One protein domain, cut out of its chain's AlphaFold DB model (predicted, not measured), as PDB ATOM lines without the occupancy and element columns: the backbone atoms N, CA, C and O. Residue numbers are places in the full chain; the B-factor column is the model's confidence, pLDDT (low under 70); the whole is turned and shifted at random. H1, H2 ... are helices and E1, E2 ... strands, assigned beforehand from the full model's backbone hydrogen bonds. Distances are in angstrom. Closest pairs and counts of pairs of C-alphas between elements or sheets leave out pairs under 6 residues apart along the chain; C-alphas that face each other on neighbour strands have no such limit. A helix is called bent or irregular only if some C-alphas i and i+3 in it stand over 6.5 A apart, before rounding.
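This is residues 198 to 336 of the 481 residues of an uncharacterized protein of Candidatus Levybacteria bacterium RBG_16_35_11 (UniProt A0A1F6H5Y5). Helix H6 runs through the middle, with H3 side by side with it, H1 crossing its later half and H2 meeting its residues 320 to 324. At one end of the whole is a small three-stranded sheet with H4 over it and H5 packed on H4; H7 makes the opposite end, packed on H1. The printed part has 139 residues, in the order H1 H2 H3 E1 H4 H5 E2 E3 H6 H7, and its class is mostly helix. The sheet runs E1 E3 E2, all antiparallel. The whole is compact, with a radius of gyration of the C-alphas of 15.4 A and spans of 47 by 35 by 33 A.

H1, residues 201 to 219, begins at C-alpha (27.510, 27.656, 6.731) and is 20.5 A long; it is irregular, C-alphas 207 and 210 being 8.2 A apart, with a kink of 81 degrees near residue 208. H2, residues 223 to 237, is 21.4 A long and neither bent nor irregular, but only just: C-alphas 227 and 230 are 6.1 A apart. H3 is residues 242 to 250, E1 260 to 263, H4 264 to 275 and H5 279 to 286. E2, residues 299 to 302, and E3, residues 305 to 308, form a hairpin. H6, residues 310 to 324, is 19.6 A long, and H7, residues 326 to 336, ends at C-alpha (31.187, 31.406, -9.678).

H1 touches H6 about perpendicular, at 81 degrees, the closest C-alphas being those of Ile 212 and Phe 319, 5.7 A. With residues 202 to 209 alone H1 touches H7, Val 205 to Phe 329, C-alphas 6.3 A apart. H2 touches H6, with C-alphas 236 and 324 closest at 4.8 A. H3 touches H6 at a shallow tilt of 12 degrees, opposite ways, with C-alphas 242 and 317 closest at 5.2 A. N 306 and O 262 are 2.8 A apart between E1 and E3, and N 307 and O 300 are 2.8 A apart between E3 and E2. H4 is on the sheet, over E1 and E3, at a height of 11.5 A; H5 only grazes it with residues 283 to 286. E1, H4, H5 and E2 form a split strand-helix-strand unit, two strands running the same way with E3 between them, its crossover right-handed. Every O i to N i+4 pair is within hydrogen-bond range in H3, H4, H5 and H7; the counts are 13 of 15 in H1, 8 of 11 in H6 and 3 of 11 in H2, where 8 of 12 O i to N i+3 pairs are within range.

The two C-alphas farthest apart, those of Asn 303 and Lys 335, are 48.5 A apart. The link from H5 to E2, residues 287 to 298, is long; its residues 287 to 288 pair, parallel, with residues 299 to 300 of E2. The printed part has no cut, and no printed residue is under 70 in pLDDT.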
ATOM      1  N   SER A 198      18.441  32.918   9.686       81.50
ATOM      2  CA  SER A 198      19.511  31.990  10.032       81.50
ATOM      3  C   SER A 198      20.004  31.332   8.750       81.50
ATOM      4  O   SER A 198      19.191  30.908   7.930       81.50
ATOM      5  N   TYR A 199      21.320  31.270   8.587       88.06
ATOM      6  CA  TYR A 199      21.967  30.618   7.458       88.06
ATOM      7  C   TYR A 199      22.769  29.426   7.965       88.06
ATOM      8  O   TYR A 199      23.505  29.532   8.951       88.06
ATOM      9  N   THR A 200      22.682  28.302   7.262       92.00
ATOM     10  CA  THR A 200      23.710  27.263   7.355       92.00
ATOM     11  C   THR A 200      25.058  27.818   6.863       92.00
ATOM     12  O   THR A 200      25.082  28.795   6.109       92.00
ATOM     13  N   PRO A 201      26.204  27.209   7.223       93.06
ATOM     14  CA  PRO A 201      27.510  27.656   6.731       93.06
ATOM     15  C   PRO A 201      27.602  27.762   5.204       93.06
ATOM     16  O   PRO A 201      28.200  28.705   4.691       93.06
ATOM     17  N   ILE A 202      26.978  26.821   4.484       94.75
ATOM     18  CA  ILE A 202      26.946  26.811   3.017       94.75
ATOM     19  C   ILE A 202      26.151  28.014   2.512       94.75
ATOM     20  O   ILE A 202      26.685  28.810   1.745       94.75
ATOM     21  N   GLU A 203      24.918  28.202   2.990       94.44
ATOM     22  CA  GLU A 203      24.081  29.334   2.573       94.44
ATOM     23  C   GLU A 203      24.736  30.677   2.909       94.44
ATOM     24  O   GLU A 203      24.648  31.615   2.120       94.44
ATOM     25  N   PHE A 204      25.433  30.776   4.047       94.31
ATOM     26  CA  PHE A 204      26.160  31.985   4.422       94.31
ATOM     27  C   PHE A 204      27.287  32.286   3.425       94.31
ATOM     28  O   PHE A 204      27.398  33.414   2.943       94.31
ATOM     29  N   VAL A 205      28.097  31.280   3.073       94.88
ATOM     30  CA  VAL A 205      29.158  31.423   2.066       94.88
ATOM     31  C   VAL A 205      28.579  31.810   0.708       94.88
ATOM     32  O   VAL A 205      29.094  32.731   0.082       94.88
ATOM     33  N   GLU A 206      27.501  31.166   0.261       94.19
ATOM     34  CA  GLU A 206      26.865  31.471  -1.023       94.19
ATOM     35  C   GLU A 206      26.283  32.891  -1.055       94.19
ATOM     36  O   GLU A 206      26.498  33.633  -2.020       94.19
ATOM     37  N   HIS A 207      25.577  33.295   0.005       92.69
ATOM     38  CA  HIS A 207      24.892  34.585   0.084       92.69
ATOM     39  C   HIS A 207      25.871  35.753   0.256       92.69
ATOM     40  O   HIS A 207      25.735  36.784  -0.404       92.69
ATOM     41  N   PHE A 208      26.893  35.586   1.102       92.31
ATOM     42  CA  PHE A 208      27.853  36.639   1.447       92.31
ATOM     43  C   PHE A 208      29.208  36.496   0.743       92.31
ATOM     44  O   PHE A 208      30.155  37.201   1.098       92.31
ATOM     45  N   TYR A 209      29.308  35.643  -0.283       92.06
ATOM     46  CA  TYR A 209      30.558  35.317  -0.978       92.06
ATOM     47  C   TYR A 209      31.419  36.543  -1.309       92.06
ATOM     48  O   TYR A 209      32.606  36.568  -0.999       92.06
ATOM     49  N   SER A 210      30.832  37.582  -1.915       89.06
ATOM     50  CA  SER A 210      31.573  38.783  -2.320       89.06
ATOM     51  C   SER A 210      32.197  39.520  -1.135       89.06
ATOM     52  O   SER A 210      33.332  39.974  -1.235       89.06
ATOM     53  N   MET A 211      31.490  39.604  -0.007       90.12
ATOM     54  CA  MET A 211      31.997  40.237   1.212       90.12
ATOM     55  C   MET A 211      33.103  39.390   1.850       90.12
ATOM     56  O   MET A 211      34.147  39.916   2.230       90.12
ATOM     57  N   ILE A 212      32.910  38.069   1.905       93.38
ATOM     58  CA  ILE A 212      33.923  37.128   2.397       93.38
ATOM     59  C   ILE A 212      35.194  37.232   1.544       93.38
ATOM     60  O   ILE A 212      36.291  37.338   2.088       93.38
ATOM     61  N   LEU A 213      35.057  37.279   0.214       90.19
ATOM     62  CA  LEU A 213      36.171  37.441  -0.720       90.19
ATOM     63  C   LEU A 213      36.896  38.780  -0.526       90.19
ATOM     64  O   LEU A 213      38.124  38.812  -0.535       90.19
ATOM     65  N   GLN A 214      36.165  39.877  -0.304       89.88
ATOM     66  CA  GLN A 214      36.759  41.183  -0.005       89.88
ATOM     67  C   GLN A 214      37.597  41.142   1.274       89.88
ATOM     68  O   GLN A 214      38.749  41.580   1.259       89.88
ATOM     69  N   PHE A 215      37.063  40.577   2.360       90.94
ATOM     70  CA  PHE A 215      37.826  40.397   3.596       90.94
ATOM     71  C   PHE A 215      39.035  39.491   3.378       90.94
ATOM     72  O   PHE A 215      40.136  39.856   3.773       90.94
ATOM     73  N   TYR A 216      38.867  38.374   2.673       89.94
ATOM     74  CA  TYR A 216      39.955  37.450   2.376       89.94
ATOM     75  C   TYR A 216      41.103  38.117   1.612       89.94
ATOM     76  O   TYR A 216      42.261  38.026   2.016       89.94
ATOM     77  N   CYS A 217      40.798  38.862   0.549       87.19
ATOM     78  CA  CYS A 217      41.824  39.528  -0.247       87.19
ATOM     79  C   CYS A 217      42.467  40.726   0.464       87.19
ATOM     80  O   CYS A 217      43.639  41.010   0.221       87.19
ATOM     81  N   THR A 218      41.730  41.436   1.325       87.69
ATOM     82  CA  THR A 218      42.236  42.641   2.006       87.69
ATOM     83  C   THR A 218      42.955  42.343   3.315       87.69
ATOM     84  O   THR A 218      44.029  42.899   3.542       87.69
ATOM     85  N   LEU A 219      42.405  41.464   4.154       90.06
ATOM     86  CA  LEU A 219      42.952  41.136   5.471       90.06
ATOM     87  C   LEU A 219      44.124  40.161   5.413       90.06
ATOM     88  O   LEU A 219      44.823  40.023   6.404       90.06
ATOM     89  N   LEU A 220      44.384  39.536   4.264       87.12
ATOM     90  CA  LEU A 220      45.597  38.745   4.035       87.12
ATOM     91  C   LEU A 220      46.515  39.401   3.002       87.12
ATOM     92  O   LEU A 220      47.377  38.755   2.428       87.12
ATOM     93  N   ARG A 221      46.339  40.692   2.693       83.06
ATOM     94  CA  ARG A 221      46.958  41.274   1.491       83.06
ATOM     95  C   ARG A 221      48.493  41.260   1.508       83.06
ATOM     96  O   ARG A 221      49.105  41.145   0.455       83.06
ATOM     97  N   ASN A 222      49.152  41.390   2.654       84.19
ATOM     98  CA  ASN A 222      50.616  41.371   2.730       84.19
ATOM     99  C   ASN A 222      51.111  40.905   4.103       84.19
ATOM    100  O   ASN A 222      50.309  40.750   5.019       84.19
ATOM    101  N   GLU A 223      52.431  40.753   4.251       86.31
ATOM    102  CA  GLU A 223      53.068  40.279   5.491       86.31
ATOM    103  C   GLU A 223      52.693  41.088   6.746       86.31
ATOM    104  O   GLU A 223      52.630  40.530   7.831       86.31
ATOM    105  N   THR A 224      52.376  42.384   6.619       88.94
ATOM    106  CA  THR A 224      51.950  43.206   7.769       88.94
ATOM    107  C   THR A 224      50.537  42.849   8.222       88.94
ATOM    108  O   THR A 224      50.237  42.879   9.409       88.94
ATOM    109  N   PHE A 225      49.657  42.528   7.275       90.19
ATOM    110  CA  PHE A 225      48.308  42.062   7.580       90.19
ATOM    111  C   PHE A 225      48.334  40.630   8.120       90.19
ATOM    112  O   PHE A 225      47.661  40.331   9.104       90.19
ATOM    113  N   ASP A 226      49.150  39.774   7.508       88.69
ATOM    114  CA  ASP A 226      49.296  38.369   7.884       88.69
ATOM    115  C   ASP A 226      49.852  38.193   9.310       88.69
ATOM    116  O   ASP A 226      49.387  37.315  10.030       88.69
ATOM    117  N   GLU A 227      50.729  39.101   9.773       89.06
ATOM    118  CA  GLU A 227      51.238  39.152  11.162       89.06
ATOM    119  C   GLU A 227      50.115  39.118  12.214       89.06
ATOM    120  O   GLU A 227      50.301  38.589  13.310       89.06
ATOM    121  N   VAL A 228      48.944  39.665  11.879       90.81
ATOM    122  CA  VAL A 228      47.777  39.707  12.764       90.81
ATOM    123  C   VAL A 228      46.723  38.700  12.316       90.81
ATOM    124  O   VAL A 228      46.343  37.811  13.073       90.81
ATOM    125  N   PHE A 229      46.217  38.839  11.091       92.00
ATOM    126  CA  PHE A 229      45.049  38.097  10.616       92.00
ATOM    127  C   PHE A 229      45.375  36.651  10.230       92.00
ATOM    128  O   PHE A 229      44.482  35.803  10.288       92.00
ATOM    129  N   GLY A 230      46.637  36.341   9.918       87.88
ATOM    130  CA  GLY A 230      47.097  34.975   9.662       87.88
ATOM    131  C   GLY A 230      46.943  34.059  10.881       87.88
ATOM    132  O   GLY A 230      46.715  32.857  10.730       87.88
ATOM    133  N   LEU A 231      46.936  34.625  12.097       90.12
ATOM    134  CA  LEU A 231      46.728  33.889  13.353       90.12
ATOM    135  C   LEU A 231      45.348  33.223  13.446       90.12
ATOM    136  O   LEU A 231      45.179  32.261  14.195       90.12
ATOM    137  N   LEU A 232      44.360  33.681  12.668       89.62
ATOM    138  CA  LEU A 232      43.023  33.076  12.620       89.62
ATOM    139  C   LEU A 232      43.020  31.675  11.992       89.62
ATOM    140  O   LEU A 232      42.057  30.935  12.172       89.62
ATOM    141  N   SER A 233      44.093  31.277  11.301       84.88
ATOM    142  CA  SER A 233      44.266  29.905  10.803       84.88
ATOM    143  C   SER A 233      44.204  28.855  11.920       84.88
ATOM    144  O   SER A 233      43.617  27.792  11.717       84.88
ATOM    145  N   SER A 234      44.686  29.191  13.122       83.56
ATOM    146  CA  SER A 234      44.633  28.321  14.306       83.56
ATOM    147  C   SER A 234      43.205  27.908  14.694       83.56
ATOM    148  O   SER A 234      42.985  26.799  15.170       83.56
ATOM    149  N   TYR A 235      42.190  28.733  14.410       82.88
ATOM    150  CA  TYR A 235      40.794  28.417  14.746       82.88
ATOM    151  C   TYR A 235      40.278  27.194  13.978       82.88
ATOM    152  O   TYR A 235      39.425  26.459  14.485       82.88
ATOM    153  N   LYS A 236      40.819  26.945  12.777       81.94
ATOM    154  CA  LYS A 236      40.523  25.739  11.997       81.94
ATOM    155  C   LYS A 236      41.037  24.486  12.707       81.94
ATOM    156  O   LYS A 236      40.314  23.498  12.787       81.94
ATOM    157  N   GLU A 237      42.255  24.535  13.238       80.25
ATOM    158  CA  GLU A 237      42.893  23.413  13.944       80.25
ATOM    159  C   GLU A 237      42.165  23.088  15.255       80.25
ATOM    160  O   GLU A 237      42.031  21.928  15.637       80.25
ATOM    161  N   LEU A 238      41.611  24.116  15.898       79.06
ATOM    162  CA  LEU A 238      40.948  24.034  17.200       79.06
ATOM    163  C   LEU A 238      39.448  23.717  17.105       79.06
ATOM    164  O   LEU A 238      38.758  23.677  18.119       79.06
ATOM    165  N   SER A 239      38.922  23.480  15.895       80.75
ATOM    166  CA  SER A 239      37.498  23.193  15.647       80.75
ATOM    167  C   SER A 239      36.530  24.259  16.196       80.75
ATOM    168  O   SER A 239      35.352  23.983  16.459       80.75
ATOM    169  N   ILE A 240      37.002  25.502  16.341       86.44
ATOM    170  CA  ILE A 240      36.178  26.649  16.732       86.44
ATOM    171  C   ILE A 240      35.508  27.186  15.469       86.44
ATOM    172  O   ILE A 240      36.073  27.957  14.694       86.44
ATOM    173  N   THR A 241      34.271  26.752  15.241       90.62
ATOM    174  CA  THR A 241      33.480  27.210  14.094       90.62
ATOM    175  C   THR A 241      33.035  28.670  14.263       90.62
ATOM    176  O   THR A 241      32.731  29.059  15.396       90.62
ATOM    177  N   PRO A 242      32.850  29.438  13.168       91.88
ATOM    178  CA  PRO A 242      32.304  30.797  13.225       91.88
ATOM    179  C   PRO A 242      30.996  30.899  14.030       91.88
ATOM    180  O   PRO A 242      30.848  31.802  14.847       91.88
ATOM    181  N   GLY A 243      30.069  29.947  13.847       92.19
ATOM    182  CA  GLY A 243      28.793  29.907  14.575       92.19
ATOM    183  C   GLY A 243      28.984  29.817  16.090       92.19
ATOM    184  O   GLY A 243      28.563  30.718  16.805       92.19
ATOM    185  N   LYS A 244      29.728  28.806  16.568       92.25
ATOM    186  CA  LYS A 244      30.045  28.654  18.002       92.25
ATOM    187  C   LYS A 244      30.704  29.893  18.608       92.25
ATOM    188  O   LYS A 244      30.390  30.236  19.745       92.25
ATOM    189  N   LEU A 245      31.616  30.541  17.875       93.06
ATOM    190  CA  LEU A 245      32.254  31.778  18.325       93.06
ATOM    191  C   LEU A 245      31.216  32.886  18.531       93.06
ATOM    192  O   LEU A 245      31.213  33.535  19.573       93.06
ATOM    193  N   MET A 246      30.320  33.084  17.562       93.88
ATOM    194  CA  MET A 246      29.283  34.107  17.673       93.88
ATOM    195  C   MET A 246      28.239  33.787  18.736       93.88
ATOM    196  O   MET A 246      27.832  34.700  19.446       93.88
ATOM    197  N   ASP A 247      27.843  32.524  18.894       94.38
ATOM    198  CA  ASP A 247      26.940  32.103  19.970       94.38
ATOM    199  C   ASP A 247      27.538  32.431  21.343       94.38
ATOM    200  O   ASP A 247      26.849  32.954  22.215       94.38
ATOM    201  N   PHE A 248      28.844  32.197  21.511       95.88
ATOM    202  CA  PHE A 248      29.554  32.538  22.739       95.88
ATOM    203  C   PHE A 248      29.606  34.049  22.971       95.88
ATOM    204  O   PHE A 248      29.243  34.519  24.044       95.88
ATOM    205  N   VAL A 249      30.004  34.829  21.961       95.75
ATOM    206  CA  VAL A 249      30.042  36.299  22.044       95.75
ATOM    207  C   VAL A 249      28.661  36.858  22.390       95.75
ATOM    208  O   VAL A 249      28.544  37.710  23.263       95.75
ATOM    209  N   ASN A 250      27.603  36.345  21.760       94.31
ATOM    210  CA  ASN A 250      26.226  36.786  21.981       94.31
ATOM    211  C   ASN A 250      25.637  36.348  23.333       94.31
ATOM    212  O   ASN A 250      24.561  36.824  23.692       94.31
ATOM    213  N   SER A 251      26.312  35.469  24.085       95.50
ATOM    214  CA  SER A 251      25.909  35.130  25.458       95.50
ATOM    215  C   SER A 251      26.173  36.267  26.452       95.50
ATOM    216  O   SER A 251      25.541  36.322  27.507       95.50
ATOM    217  N   TYR A 252      27.054  37.206  26.098       94.81
ATOM    218  CA  TYR A 252      27.333  38.399  26.886       94.81
ATOM    219  C   TYR A 252      26.416  39.552  26.481       94.81
ATOM    220  O   TYR A 252      26.032  39.706  25.320       94.81
ATOM    221  N   GLN A 253      26.055  40.390  27.451       91.88
ATOM    222  CA  GLN A 253      25.158  41.507  27.195       91.88
ATOM    223  C   GLN A 253      25.873  42.635  26.437       91.88
ATOM    224  O   GLN A 253      26.913  43.140  26.862       91.88
ATOM    225  N   LEU A 254      25.275  43.055  25.321       87.69
ATOM    226  CA  LEU A 254      25.749  44.167  24.504       87.69
ATOM    227  C   LEU A 254      25.056  45.468  24.918       87.69
ATOM    228  O   LEU A 254      23.832  45.579  24.824       87.69
ATOM    229  N   TYR A 255      25.846  46.475  25.285       86.19
ATOM    230  CA  TYR A 255      25.365  47.836  25.522       86.19
ATOM    231  C   TYR A 255      25.877  48.799  24.427       86.19
ATOM    232  O   TYR A 255      27.002  48.633  23.941       86.19
ATOM    233  N   PRO A 256      25.079  49.795  23.986       79.31
ATOM    234  CA  PRO A 256      25.448  50.693  22.882       79.31
ATOM    235  C   PRO A 256      26.728  51.511  23.103       79.31
ATOM    236  O   PRO A 256      27.537  51.618  22.189       79.31
ATOM    237  N   GLU A 257      26.952  52.025  24.311       83.44
ATOM    238  CA  GLU A 257      28.041  52.980  24.595       83.44
ATOM    239  C   GLU A 257      28.991  52.513  25.703       83.44
ATOM    240  O   GLU A 257      29.765  53.300  26.246       83.44
ATOM    241  N   VAL A 258      28.925  51.232  26.060       86.19
ATOM    242  CA  VAL A 258      29.729  50.662  27.140       86.19
ATOM    243  C   VAL A 258      30.468  49.441  26.619       86.19
ATOM    244  O   VAL A 258      29.913  48.639  25.861       86.19
ATOM    245  N   GLU A 259      31.724  49.313  27.034       89.00
ATOM    246  CA  GLU A 259      32.518  48.114  26.805       89.00
ATOM    247  C   GLU A 259      31.851  46.905  27.466       89.00
ATOM    248  O   GLU A 259      31.495  46.939  28.646       89.00
ATOM    249  N   THR A 260      31.721  45.809  26.722       94.44
ATOM    250  CA  THR A 260      31.361  44.525  27.316       94.44
ATOM    251  C   THR A 260      32.606  43.917  27.947       94.44
ATOM    252  O   THR A 260      33.578  43.603  27.255       94.44
ATOM    253  N   VAL A 261      32.572  43.759  29.268       95.50
ATOM    254  CA  VAL A 261      33.667  43.203  30.063       95.50
ATOM    255  C   VAL A 261      33.147  42.157  31.039       95.50
ATOM    256  O   VAL A 261      32.009  42.228  31.495       95.50
ATOM    257  N   THR A 262      33.996  41.193  31.370       97.06
ATOM    258  CA  THR A 262      33.743  40.160  32.380       97.06
ATOM    259  C   THR A 262      35.037  39.861  33.130       97.06
ATOM    260  O   THR A 262      36.126  40.154  32.631       97.06
ATOM    261  N   SER A 263      34.953  39.253  34.314       97.81
ATOM    262  CA  SER A 263      36.155  38.723  34.970       97.81
ATOM    263  C   SER A 263      36.746  37.559  34.165       97.81
ATOM    264  O   SER A 263      36.015  36.829  33.489       97.81
ATOM    265  N   LEU A 264      38.067  37.370  34.243       96.75
ATOM    266  CA  LEU A 264      38.754  36.243  33.609       96.75
ATOM    267  C   LEU A 264      38.216  34.899  34.113       96.75
ATOM    268  O   LEU A 264      37.961  34.009  33.309       96.75
ATOM    269  N   GLU A 265      37.978  34.764  35.418       96.50
ATOM    270  CA  GLU A 265      37.443  33.533  36.011       96.50
ATOM    271  C   GLU A 265      36.070  33.161  35.427       96.50
ATOM    272  O   GLU A 265      35.846  32.017  35.019       96.50
ATOM    273  N   GLU A 266      35.161  34.134  35.340       96.94
ATOM    274  CA  GLU A 266      33.835  33.936  34.757       96.94
ATOM    275  C   GLU A 266      33.920  33.617  33.261       96.94
ATOM    276  O   GLU A 266      33.271  32.678  32.795       96.94
ATOM    277  N   PHE A 267      34.773  34.336  32.522       97.50
ATOM    278  CA  PHE A 267      35.017  34.068  31.106       97.50
ATOM    279  C   PHE A 267      35.474  32.625  30.882       97.50
ATOM    280  O   PHE A 267      34.906  31.922  30.044       97.50
ATOM    281  N   VAL A 268      36.472  32.174  31.650       96.62
ATOM    282  CA  VAL A 268      37.034  30.824  31.547       96.62
ATOM    283  C   VAL A 268      35.968  29.776  31.851       96.62
ATOM    284  O   VAL A 268      35.809  28.840  31.074       96.62
ATOM    285  N   CYS A 269      35.181  29.955  32.916       95.69
ATOM    286  CA  CYS A 269      34.093  29.044  33.284       95.69
ATOM    287  C   CYS A 269      33.011  28.937  32.194       95.69
ATOM    288  O   CYS A 269      32.507  27.846  31.905       95.69
ATOM    289  N   ASN A 270      32.654  30.061  31.568       96.06
ATOM    290  CA  ASN A 270      31.662  30.092  30.497       96.06
ATOM    291  C   ASN A 270      32.208  29.452  29.211       96.06
ATOM    292  O   ASN A 270      31.519  28.647  28.582       96.06
ATOM    293  N   ALA A 271      33.451  29.766  28.840       95.56
ATOM    294  CA  ALA A 271      34.109  29.218  27.655       95.56
ATOM    295  C   ALA A 271      34.367  27.707  27.773       95.56
ATOM    296  O   ALA A 271      34.126  26.981  26.811       95.56
ATOM    297  N   GLU A 272      34.785  27.226  28.949       94.88
ATOM    298  CA  GLU A 272      34.994  25.803  29.256       94.88
ATOM    299  C   GLU A 272      33.742  24.989  28.904       94.88
ATOM    300  O   GLU A 272      33.800  24.021  28.144       94.88
ATOM    301  N   LYS A 273      32.581  25.446  29.391       94.00
ATOM    302  CA  LYS A 273      31.280  24.812  29.147       94.00
ATOM    303  C   LYS A 273      30.840  24.932  27.692       94.00
ATOM    304  O   LYS A 273      30.353  23.958  27.126       94.00
ATOM    305  N   HIS A 274      30.986  26.114  27.094       94.81
ATOM    306  CA  HIS A 274      30.482  26.394  25.745       94.81
ATOM    307  C   HIS A 274      31.265  25.660  24.656       94.81
ATOM    308  O   HIS A 274      30.680  25.076  23.742       94.81
ATOM    309  N   PHE A 275      32.595  25.669  24.750       91.81
ATOM    310  CA  PHE A 275      33.465  25.025  23.769       91.81
ATOM    311  C   PHE A 275      33.811  23.576  24.128       91.81
ATOM    312  O   PHE A 275      34.344  22.868  23.275       91.81
ATOM    313  N   ASN A 276      33.452  23.112  25.334       90.75
ATOM    314  CA  ASN A 276      33.798  21.791  25.866       90.75
ATOM    315  C   ASN A 276      35.321  21.558  25.851       90.75
ATOM    316  O   ASN A 276      35.824  20.606  25.252       90.75
ATOM    317  N   MET A 277      36.049  22.480  26.479       91.12
ATOM    318  CA  MET A 277      37.516  22.520  26.554       91.12
ATOM    319  C   MET A 277      37.956  22.552  28.017       91.12
ATOM    320  O   MET A 277      37.147  22.891  28.868       91.12
ATOM    321  N   LYS A 278      39.215  22.223  28.334       90.69
ATOM    322  CA  LYS A 278      39.734  22.398  29.702       90.69
ATOM    323  C   LYS A 278      40.031  23.872  29.977       90.69
ATOM    324  O   LYS A 278      40.331  24.624  29.052       90.69
ATOM    325  N   LYS A 279      40.007  24.278  31.250       87.44
ATOM    326  CA  LYS A 279      40.284  25.666  31.660       87.44
ATOM    327  C   LYS A 279      41.640  26.171  31.175       87.44
ATOM    328  O   LYS A 279      41.730  27.283  30.665       87.44
ATOM    329  N   GLU A 280      42.675  25.344  31.292       86.75
ATOM    330  CA  GLU A 280      44.029  25.702  30.872       86.75
ATOM    331  C   GLU A 280      44.102  25.935  29.355       86.75
ATOM    332  O   GLU A 280      44.793  26.846  28.897       86.75
ATOM    333  N   ASP A 281      43.337  25.156  28.585       90.25
ATOM    334  CA  ASP A 281      43.263  25.273  27.130       90.25
ATOM    335  C   ASP A 281      42.511  26.549  26.718       90.25
ATOM    336  O   ASP A 281      42.910  27.223  25.771       90.25
ATOM    337  N   VAL A 282      41.452  26.928  27.446       91.06
ATOM    338  CA  VAL A 282      40.676  28.153  27.178       91.06
ATOM    339  C   VAL A 282      41.564  29.395  27.209       91.06
ATOM    340  O   VAL A 282      41.524  30.199  26.276       91.06
ATOM    341  N   GLU A 283      42.378  29.564  28.252       90.81
ATOM    342  CA  GLU A 283      43.253  30.735  28.362       90.81
ATOM    343  C   GLU A 283      44.315  30.766  27.255       90.81
ATOM    344  O   GLU A 283      44.586  31.823  26.685       90.81
ATOM    345  N   GLN A 284      44.878  29.608  26.903       89.69
ATOM    346  CA  GLN A 284      45.899  29.499  25.855       89.69
ATOM    347  C   GLN A 284      45.343  29.693  24.439       89.69
ATOM    348  O   GLN A 284      46.073  30.122  23.545       89.69
ATOM    349  N   ILE A 285      44.064  29.400  24.212       90.00
ATOM    350  CA  ILE A 285      43.478  29.381  22.866       90.00
ATOM    351  C   ILE A 285      42.632  30.619  22.580       90.00
ATOM    352  O   ILE A 285      42.630  31.117  21.454       90.00
ATOM    353  N   LEU A 286      41.903  31.118  23.579       92.19
ATOM    354  CA  LEU A 286      40.903  32.167  23.387       92.19
ATOM    355  C   LEU A 286      41.323  33.515  23.970       92.19
ATOM    356  O   LEU A 286      40.889  34.542  23.452       92.19
ATOM    357  N   VAL A 287      42.141  33.532  25.026       94.94
ATOM    358  CA  VAL A 287      42.435  34.760  25.780       94.94
ATOM    359  C   VAL A 287      43.778  35.351  25.371       94.94
ATOM    360  O   VAL A 287      44.839  34.840  25.722       94.94
ATOM    361  N   PHE A 288      43.732  36.475  24.659       95.69
ATOM    362  CA  PHE A 288      44.916  37.238  24.284       95.69
ATOM    363  C   PHE A 288      45.353  38.134  25.446       95.69
ATOM    364  O   PHE A 288      44.571  38.946  25.942       95.69
ATOM    365  N   ASN A 289      46.600  37.996  25.890       95.25
ATOM    366  CA  ASN A 289      47.165  38.765  27.003       95.25
ATOM    367  C   ASN A 289      48.701  38.777  26.934       95.25
ATOM    368  O   ASN A 289      49.289  38.196  26.027       95.25
ATOM    369  N   GLU A 290      49.369  39.404  27.904       93.38
ATOM    370  CA  GLU A 290      50.838  39.511  27.947       93.38
ATOM    371  C   GLU A 290      51.569  38.158  27.908       93.38
ATOM    372  O   GLU A 290      52.676  38.068  27.378       93.38
ATOM    373  N   LYS A 291      50.956  37.098  28.449       92.06
ATOM    374  CA  LYS A 291      51.507  35.734  28.471       92.06
ATOM    375  C   LYS A 291      51.145  34.939  27.216       92.06
ATOM    376  O   LYS A 291      51.878  34.024  26.851       92.06
ATOM    377  N   ASN A 292      50.043  35.285  26.554       92.12
ATOM    378  CA  ASN A 292      49.543  34.625  25.357       92.12
ATOM    379  C   ASN A 292      49.332  35.632  24.219       92.12
ATOM    380  O   ASN A 292      48.233  36.145  24.005       92.12
ATOM    381  N   THR A 293      50.407  35.903  23.476       91.12
ATOM    382  CA  THR A 293      50.394  36.856  22.354       91.12
ATOM    383  C   THR A 293      50.480  36.181  20.984       91.12
ATOM    384  O   THR A 293      50.790  36.840  19.994       91.12
ATOM    385  N   CYS A 294      50.249  34.869  20.910       89.81
ATOM    386  CA  CYS A 294      50.372  34.075  19.680       89.81
ATOM    387  C   CYS A 294      49.022  33.744  19.029       89.81
ATOM    388  O   CYS A 294      48.978  32.969  18.078       89.81
ATOM    389  N   ILE A 295      47.930  34.325  19.523       91.31
ATOM    390  CA  ILE A 295      46.577  34.128  18.998       91.31
ATOM    391  C   ILE A 295      45.991  35.448  18.498       91.31
ATOM    392  O   ILE A 295      46.449  36.530  18.874       91.31
ATOM    393  N   PHE A 296      44.959  35.370  17.658       91.06
ATOM    394  CA  PHE A 296      44.247  36.571  17.234       91.06
ATOM    395  C   PHE A 296      43.498  37.197  18.431       91.06
ATOM    396  O   PHE A 296      42.784  36.478  19.137       91.06
ATOM    397  N   PRO A 297      43.590  38.522  18.652       91.00
ATOM    398  CA  PRO A 297      43.062  39.183  19.845       91.00
ATOM    399  C   PRO A 297      41.533  39.397  19.802       91.00
ATOM    400  O   PRO A 297      41.065  40.538  19.812       91.00
ATOM    401  N   ILE A 298      40.733  38.321  19.735       91.31
ATOM    402  CA  ILE A 298      39.259  38.409  19.829       91.31
ATOM    403  C   ILE A 298      38.852  38.784  21.256       91.31
ATOM    404  O   ILE A 298      38.222  39.821  21.458       91.31
ATOM    405  N   PHE A 299      39.257  37.965  22.229       95.44
ATOM    406  CA  PHE A 299      39.022  38.185  23.654       95.44
ATOM    407  C   PHE A 299      40.331  38.618  24.294       95.44
ATOM    408  O   PHE A 299      41.318  37.887  24.240       95.44
ATOM    409  N   ILE A 300      40.367  39.823  24.856       97.19
ATOM    410  CA  ILE A 300      41.610  40.421  25.350       97.19
ATOM    411  C   ILE A 300      41.513  40.592  26.858       97.19
ATOM    412  O   ILE A 300      40.582  41.239  27.328       97.19
ATOM    413  N   SER A 301      42.468  40.035  27.601       97.38
ATOM    414  CA  SER A 301      42.537  40.185  29.057       97.38
ATOM    415  C   SER A 301      43.536  41.267  29.463       97.38
ATOM    416  O   SER A 301      44.694  41.241  29.040       97.38
ATOM    417  N   ILE A 302      43.081  42.203  30.297       96.25
ATOM    418  CA  ILE A 302      43.881  43.256  30.930       96.25
ATOM    419  C   ILE A 302      43.504  43.288  32.412       96.25
ATOM    420  O   ILE A 302      42.342  43.502  32.743       96.25
ATOM    421  N   ASN A 303      44.479  43.103  33.309       92.44
ATOM    422  CA  ASN A 303      44.267  43.087  34.768       92.44
ATOM    423  C   ASN A 303      43.092  42.184  35.198       92.44
ATOM    424  O   ASN A 303      42.156  42.643  35.853       92.44
ATOM    425  N   ASP A 304      43.108  40.923  34.756       93.38
ATOM    426  CA  ASP A 304      42.083  39.904  35.046       93.38
ATOM    427  C   ASP A 304      40.658  40.250  34.572       93.38
ATOM    428  O   ASP A 304      39.685  39.596  34.952       93.38
ATOM    429  N   THR A 305      40.526  41.251  33.697       97.25
ATOM    430  CA  THR A 305      39.276  41.628  33.033       97.25
ATOM    431  C   THR A 305      39.367  41.298  31.552       97.25
ATOM    432  O   THR A 305      40.284  41.748  30.869       97.25
ATOM    433  N   VAL A 306      38.407  40.528  31.041       97.81
ATOM    434  CA  VAL A 306      38.317  40.164  29.625       97.81
ATOM    435  C   VAL A 306      37.364  41.113  28.913       97.81
ATOM    436  O   VAL A 306      36.185  41.195  29.253       97.81
ATOM    437  N   HIS A 307      37.876  41.798  27.895       97.25
ATOM    438  CA  HIS A 307      37.112  42.664  27.007       97.25
ATOM    439  C   HIS A 307      36.561  41.858  25.828       97.25
ATOM    440  O   HIS A 307      37.302  41.139  25.146       97.25
ATOM    441  N   ILE A 308      35.261  42.006  25.572       95.62
ATOM    442  CA  ILE A 308      34.515  41.257  24.558       95.62
ATOM    443  C   ILE A 308      34.035  42.231  23.482       95.62
ATOM    444  O   ILE A 308      33.084  42.992  23.661       95.62
ATOM    445  N   SER A 309      34.708  42.221  22.332       93.44
ATOM    446  CA  SER A 309      34.374  43.098  21.205       93.44
ATOM    447  C   SER A 309      33.300  42.453  20.314       93.44
ATOM    448  O   SER A 309      33.627  41.666  19.424       93.44
ATOM    449  N   HIS A 310      32.017  42.755  20.540       93.50
ATOM    450  CA  HIS A 310      30.897  42.132  19.816       93.50
ATOM    451  C   HIS A 310      30.931  42.365  18.300       93.50
ATOM    452  O   HIS A 310      30.926  41.408  17.522       93.50
ATOM    453  N   ARG A 311      30.953  43.624  17.848       92.94
ATOM    454  CA  ARG A 311      30.937  43.941  16.412       92.94
ATOM    455  C   ARG A 311      32.253  43.608  15.745       92.94
ATOM    456  O   ARG A 311      32.246  43.137  14.608       92.94
ATOM    457  N   THR A 312      33.365  43.743  16.461       94.94
ATOM    458  CA  THR A 312      34.649  43.233  15.967       94.94
ATOM    459  C   THR A 312      34.568  41.726  15.732       94.94
ATOM    460  O   THR A 312      34.942  41.258  14.660       94.94
ATOM    461  N   SER A 313      34.005  40.962  16.673       95.00
ATOM    462  CA  SER A 313      33.814  39.515  16.514       95.00
ATOM    463  C   SER A 313      32.912  39.178  15.330       95.00
ATOM    464  O   SER A 313      33.172  38.196  14.647       95.00
ATOM    465  N   PHE A 314      31.914  40.011  15.020       92.31
ATOM    466  CA  PHE A 314      31.062  39.821  13.842       92.31
ATOM    467  C   PHE A 314      31.823  40.013  12.515       92.31
ATOM    468  O   PHE A 314      31.616  39.253  11.570       92.31
ATOM    469  N   LEU A 315      32.757  40.970  12.444       93.31
ATOM    470  CA  LEU A 315      33.673  41.099  11.297       93.31
ATOM    471  C   LEU A 315      34.557  39.856  11.152       93.31
ATOM    472  O   LEU A 315      34.697  39.306  10.058       93.31
ATOM    473  N   ILE A 316      35.123  39.387  12.268       93.62
ATOM    474  CA  ILE A 316      35.964  38.186  12.288       93.62
ATOM    475  C   ILE A 316      35.156  36.940  11.923       93.62
ATOM    476  O   ILE A 316      35.642  36.107  11.168       93.62
ATOM    477  N   TYR A 317      33.904  36.837  12.363       93.25
ATOM    478  CA  TYR A 317      32.968  35.786  11.972       93.25
ATOM    479  C   TYR A 317      32.785  35.715  10.453       93.25
ATOM    480  O   TYR A 317      32.902  34.627   9.888       93.25
ATOM    481  N   ILE A 318      32.564  36.851   9.777       92.62
ATOM    482  CA  ILE A 318      32.445  36.893   8.310       92.62
ATOM    483  C   ILE A 318      33.735  36.363   7.674       92.62
ATOM    484  O   ILE A 318      33.695  35.469   6.828       92.62
ATOM    485  N   PHE A 319      34.887  36.865   8.122       92.75
ATOM    486  CA  PHE A 319      36.182  36.488   7.564       92.75
ATOM    487  C   PHE A 319      36.544  35.009   7.803       92.75
ATOM    488  O   PHE A 319      37.006  34.330   6.881       92.75
ATOM    489  N   LEU A 320      36.260  34.472   8.994       93.19
ATOM    490  CA  LEU A 320      36.563  33.090   9.375       93.19
ATOM    491  C   LEU A 320      35.910  32.046   8.459       93.19
ATOM    492  O   LEU A 320      36.441  30.942   8.356       93.19
ATOM    493  N   HIS A 321      34.819  32.363   7.752       94.31
ATOM    494  CA  HIS A 321      34.228  31.428   6.784       94.31
ATOM    495  C   HIS A 321      35.198  31.065   5.651       94.31
ATOM    496  O   HIS A 321      35.216  29.916   5.221       94.31
ATOM    497  N   SER A 322      36.055  31.998   5.223       92.06
ATOM    498  CA  SER A 322      37.086  31.730   4.204       92.06
ATOM    499  C   SER A 322      38.245  30.859   4.708       92.06
ATOM    500  O   SER A 322      38.984  30.287   3.906       92.06
ATOM    501  N   ILE A 323      38.399  30.738   6.030       91.06
ATOM    502  CA  ILE A 323      39.489  30.006   6.684       91.06
ATOM    503  C   ILE A 323      38.999  28.632   7.152       91.06
ATOM    504  O   ILE A 323      39.527  27.598   6.741       91.06
ATOM    505  N   VAL A 324      37.973  28.614   8.007       92.56
ATOM    506  CA  VAL A 324      37.456  27.399   8.649       92.56
ATOM    507  C   VAL A 324      36.667  26.551   7.653       92.56
ATOM    508  O   VAL A 324      36.880  25.343   7.580       92.56
ATOM    509  N   TYR A 325      35.826  27.176   6.824       93.19
ATOM    510  CA  TYR A 325      35.044  26.505   5.777       93.19
ATOM    511  C   TYR A 325      35.679  26.662   4.395       93.19
ATOM    512  O   TYR A 325      34.987  26.849   3.392       93.19
ATOM    513  N   LYS A 326      37.013  26.575   4.339       91.50
ATOM    514  CA  LYS A 326      37.791  26.794   3.117       91.50
ATOM    515  C   LYS A 326      37.293  25.968   1.928       91.50
ATOM    516  O   LYS A 326      37.142  26.524   0.850       91.50
ATOM    517  N   ASP A 327      36.965  24.693   2.131       93.25
ATOM    518  CA  ASP A 327      36.495  23.825   1.043       93.25
ATOM    519  C   ASP A 327      35.154  24.309   0.461       93.25
ATOM    520  O   ASP A 327      34.959  24.289  -0.752       93.25
ATOM    521  N   MET A 328      34.247  24.814   1.308       94.75
ATOM    522  CA  MET A 328      32.972  25.396   0.867       94.75
ATOM    523  C   MET A 328      33.200  26.710   0.114       94.75
ATOM    524  O   MET A 328      32.589  26.951  -0.926       94.75
ATOM    525  N   PHE A 329      34.104  27.552   0.619       92.56
ATOM    526  CA  PHE A 329      34.477  28.814  -0.019       92.56
ATOM    527  C   PHE A 329      35.162  28.601  -1.378       92.56
ATOM    528  O   PHE A 329      34.851  29.298  -2.348       92.56
ATOM    529  N   ASP A 330      36.049  27.612  -1.481       90.94
ATOM    530  CA  ASP A 330      36.727  27.241  -2.723       90.94
ATOM    531  C   ASP A 330      35.735  26.619  -3.730       90.94
ATOM    532  O   ASP A 330      35.775  26.958  -4.914       90.94
ATOM    533  N   ALA A 331      34.781  25.797  -3.278       92.62
ATOM    534  CA  ALA A 331      33.727  25.245  -4.136       92.62
ATOM    535  C   ALA A 331      32.791  26.331  -4.700       92.62
ATOM    536  O   ALA A 331      32.499  26.345  -5.899       92.62
ATOM    537  N   GLU A 332      32.356  27.286  -3.869       93.56
ATOM    538  CA  GLU A 332      31.556  28.432  -4.328       93.56
ATOM    539  C   GLU A 332      32.368  29.337  -5.274       93.56
ATOM    540  O   GLU A 332      31.837  29.860  -6.258       93.56
ATOM    541  N   THR A 333      33.678  29.465  -5.039       89.62
ATOM    542  CA  THR A 333      34.597  30.146  -5.959       89.62
ATOM    543  C   THR A 333      34.610  29.481  -7.335       89.62
ATOM    544  O   THR A 333      34.457  30.161  -8.353       89.62
ATOM    545  N   GLU A 334      34.738  28.154  -7.391       88.31
ATOM    546  CA  GLU A 334      34.720  27.402  -8.647       88.31
ATOM    547  C   GLU A 334      33.368  27.523  -9.363       88.31
ATOM    548  O   GLU A 334      33.315  27.785 -10.566       88.31
ATOM    549  N   LYS A 335      32.260  27.403  -8.623       90.75
ATOM    550  CA  LYS A 335      30.901  27.592  -9.149       90.75
ATOM    551  C   LYS A 335      30.738  28.971  -9.790       90.75
ATOM    552  O   LYS A 335      30.227  29.072 -10.905       90.75
ATOM    553  N   ARG A 336      31.223  30.034  -9.140       88.56
ATOM    554  CA  ARG A 336      31.187  31.406  -9.678       88.56
ATOM    555  C   ARG A 336      32.130  31.614 -10.858       88.56
ATOM    556  O   ARG A 336      31.797  32.405 -11.737       88.56
TER     557      ARG A 336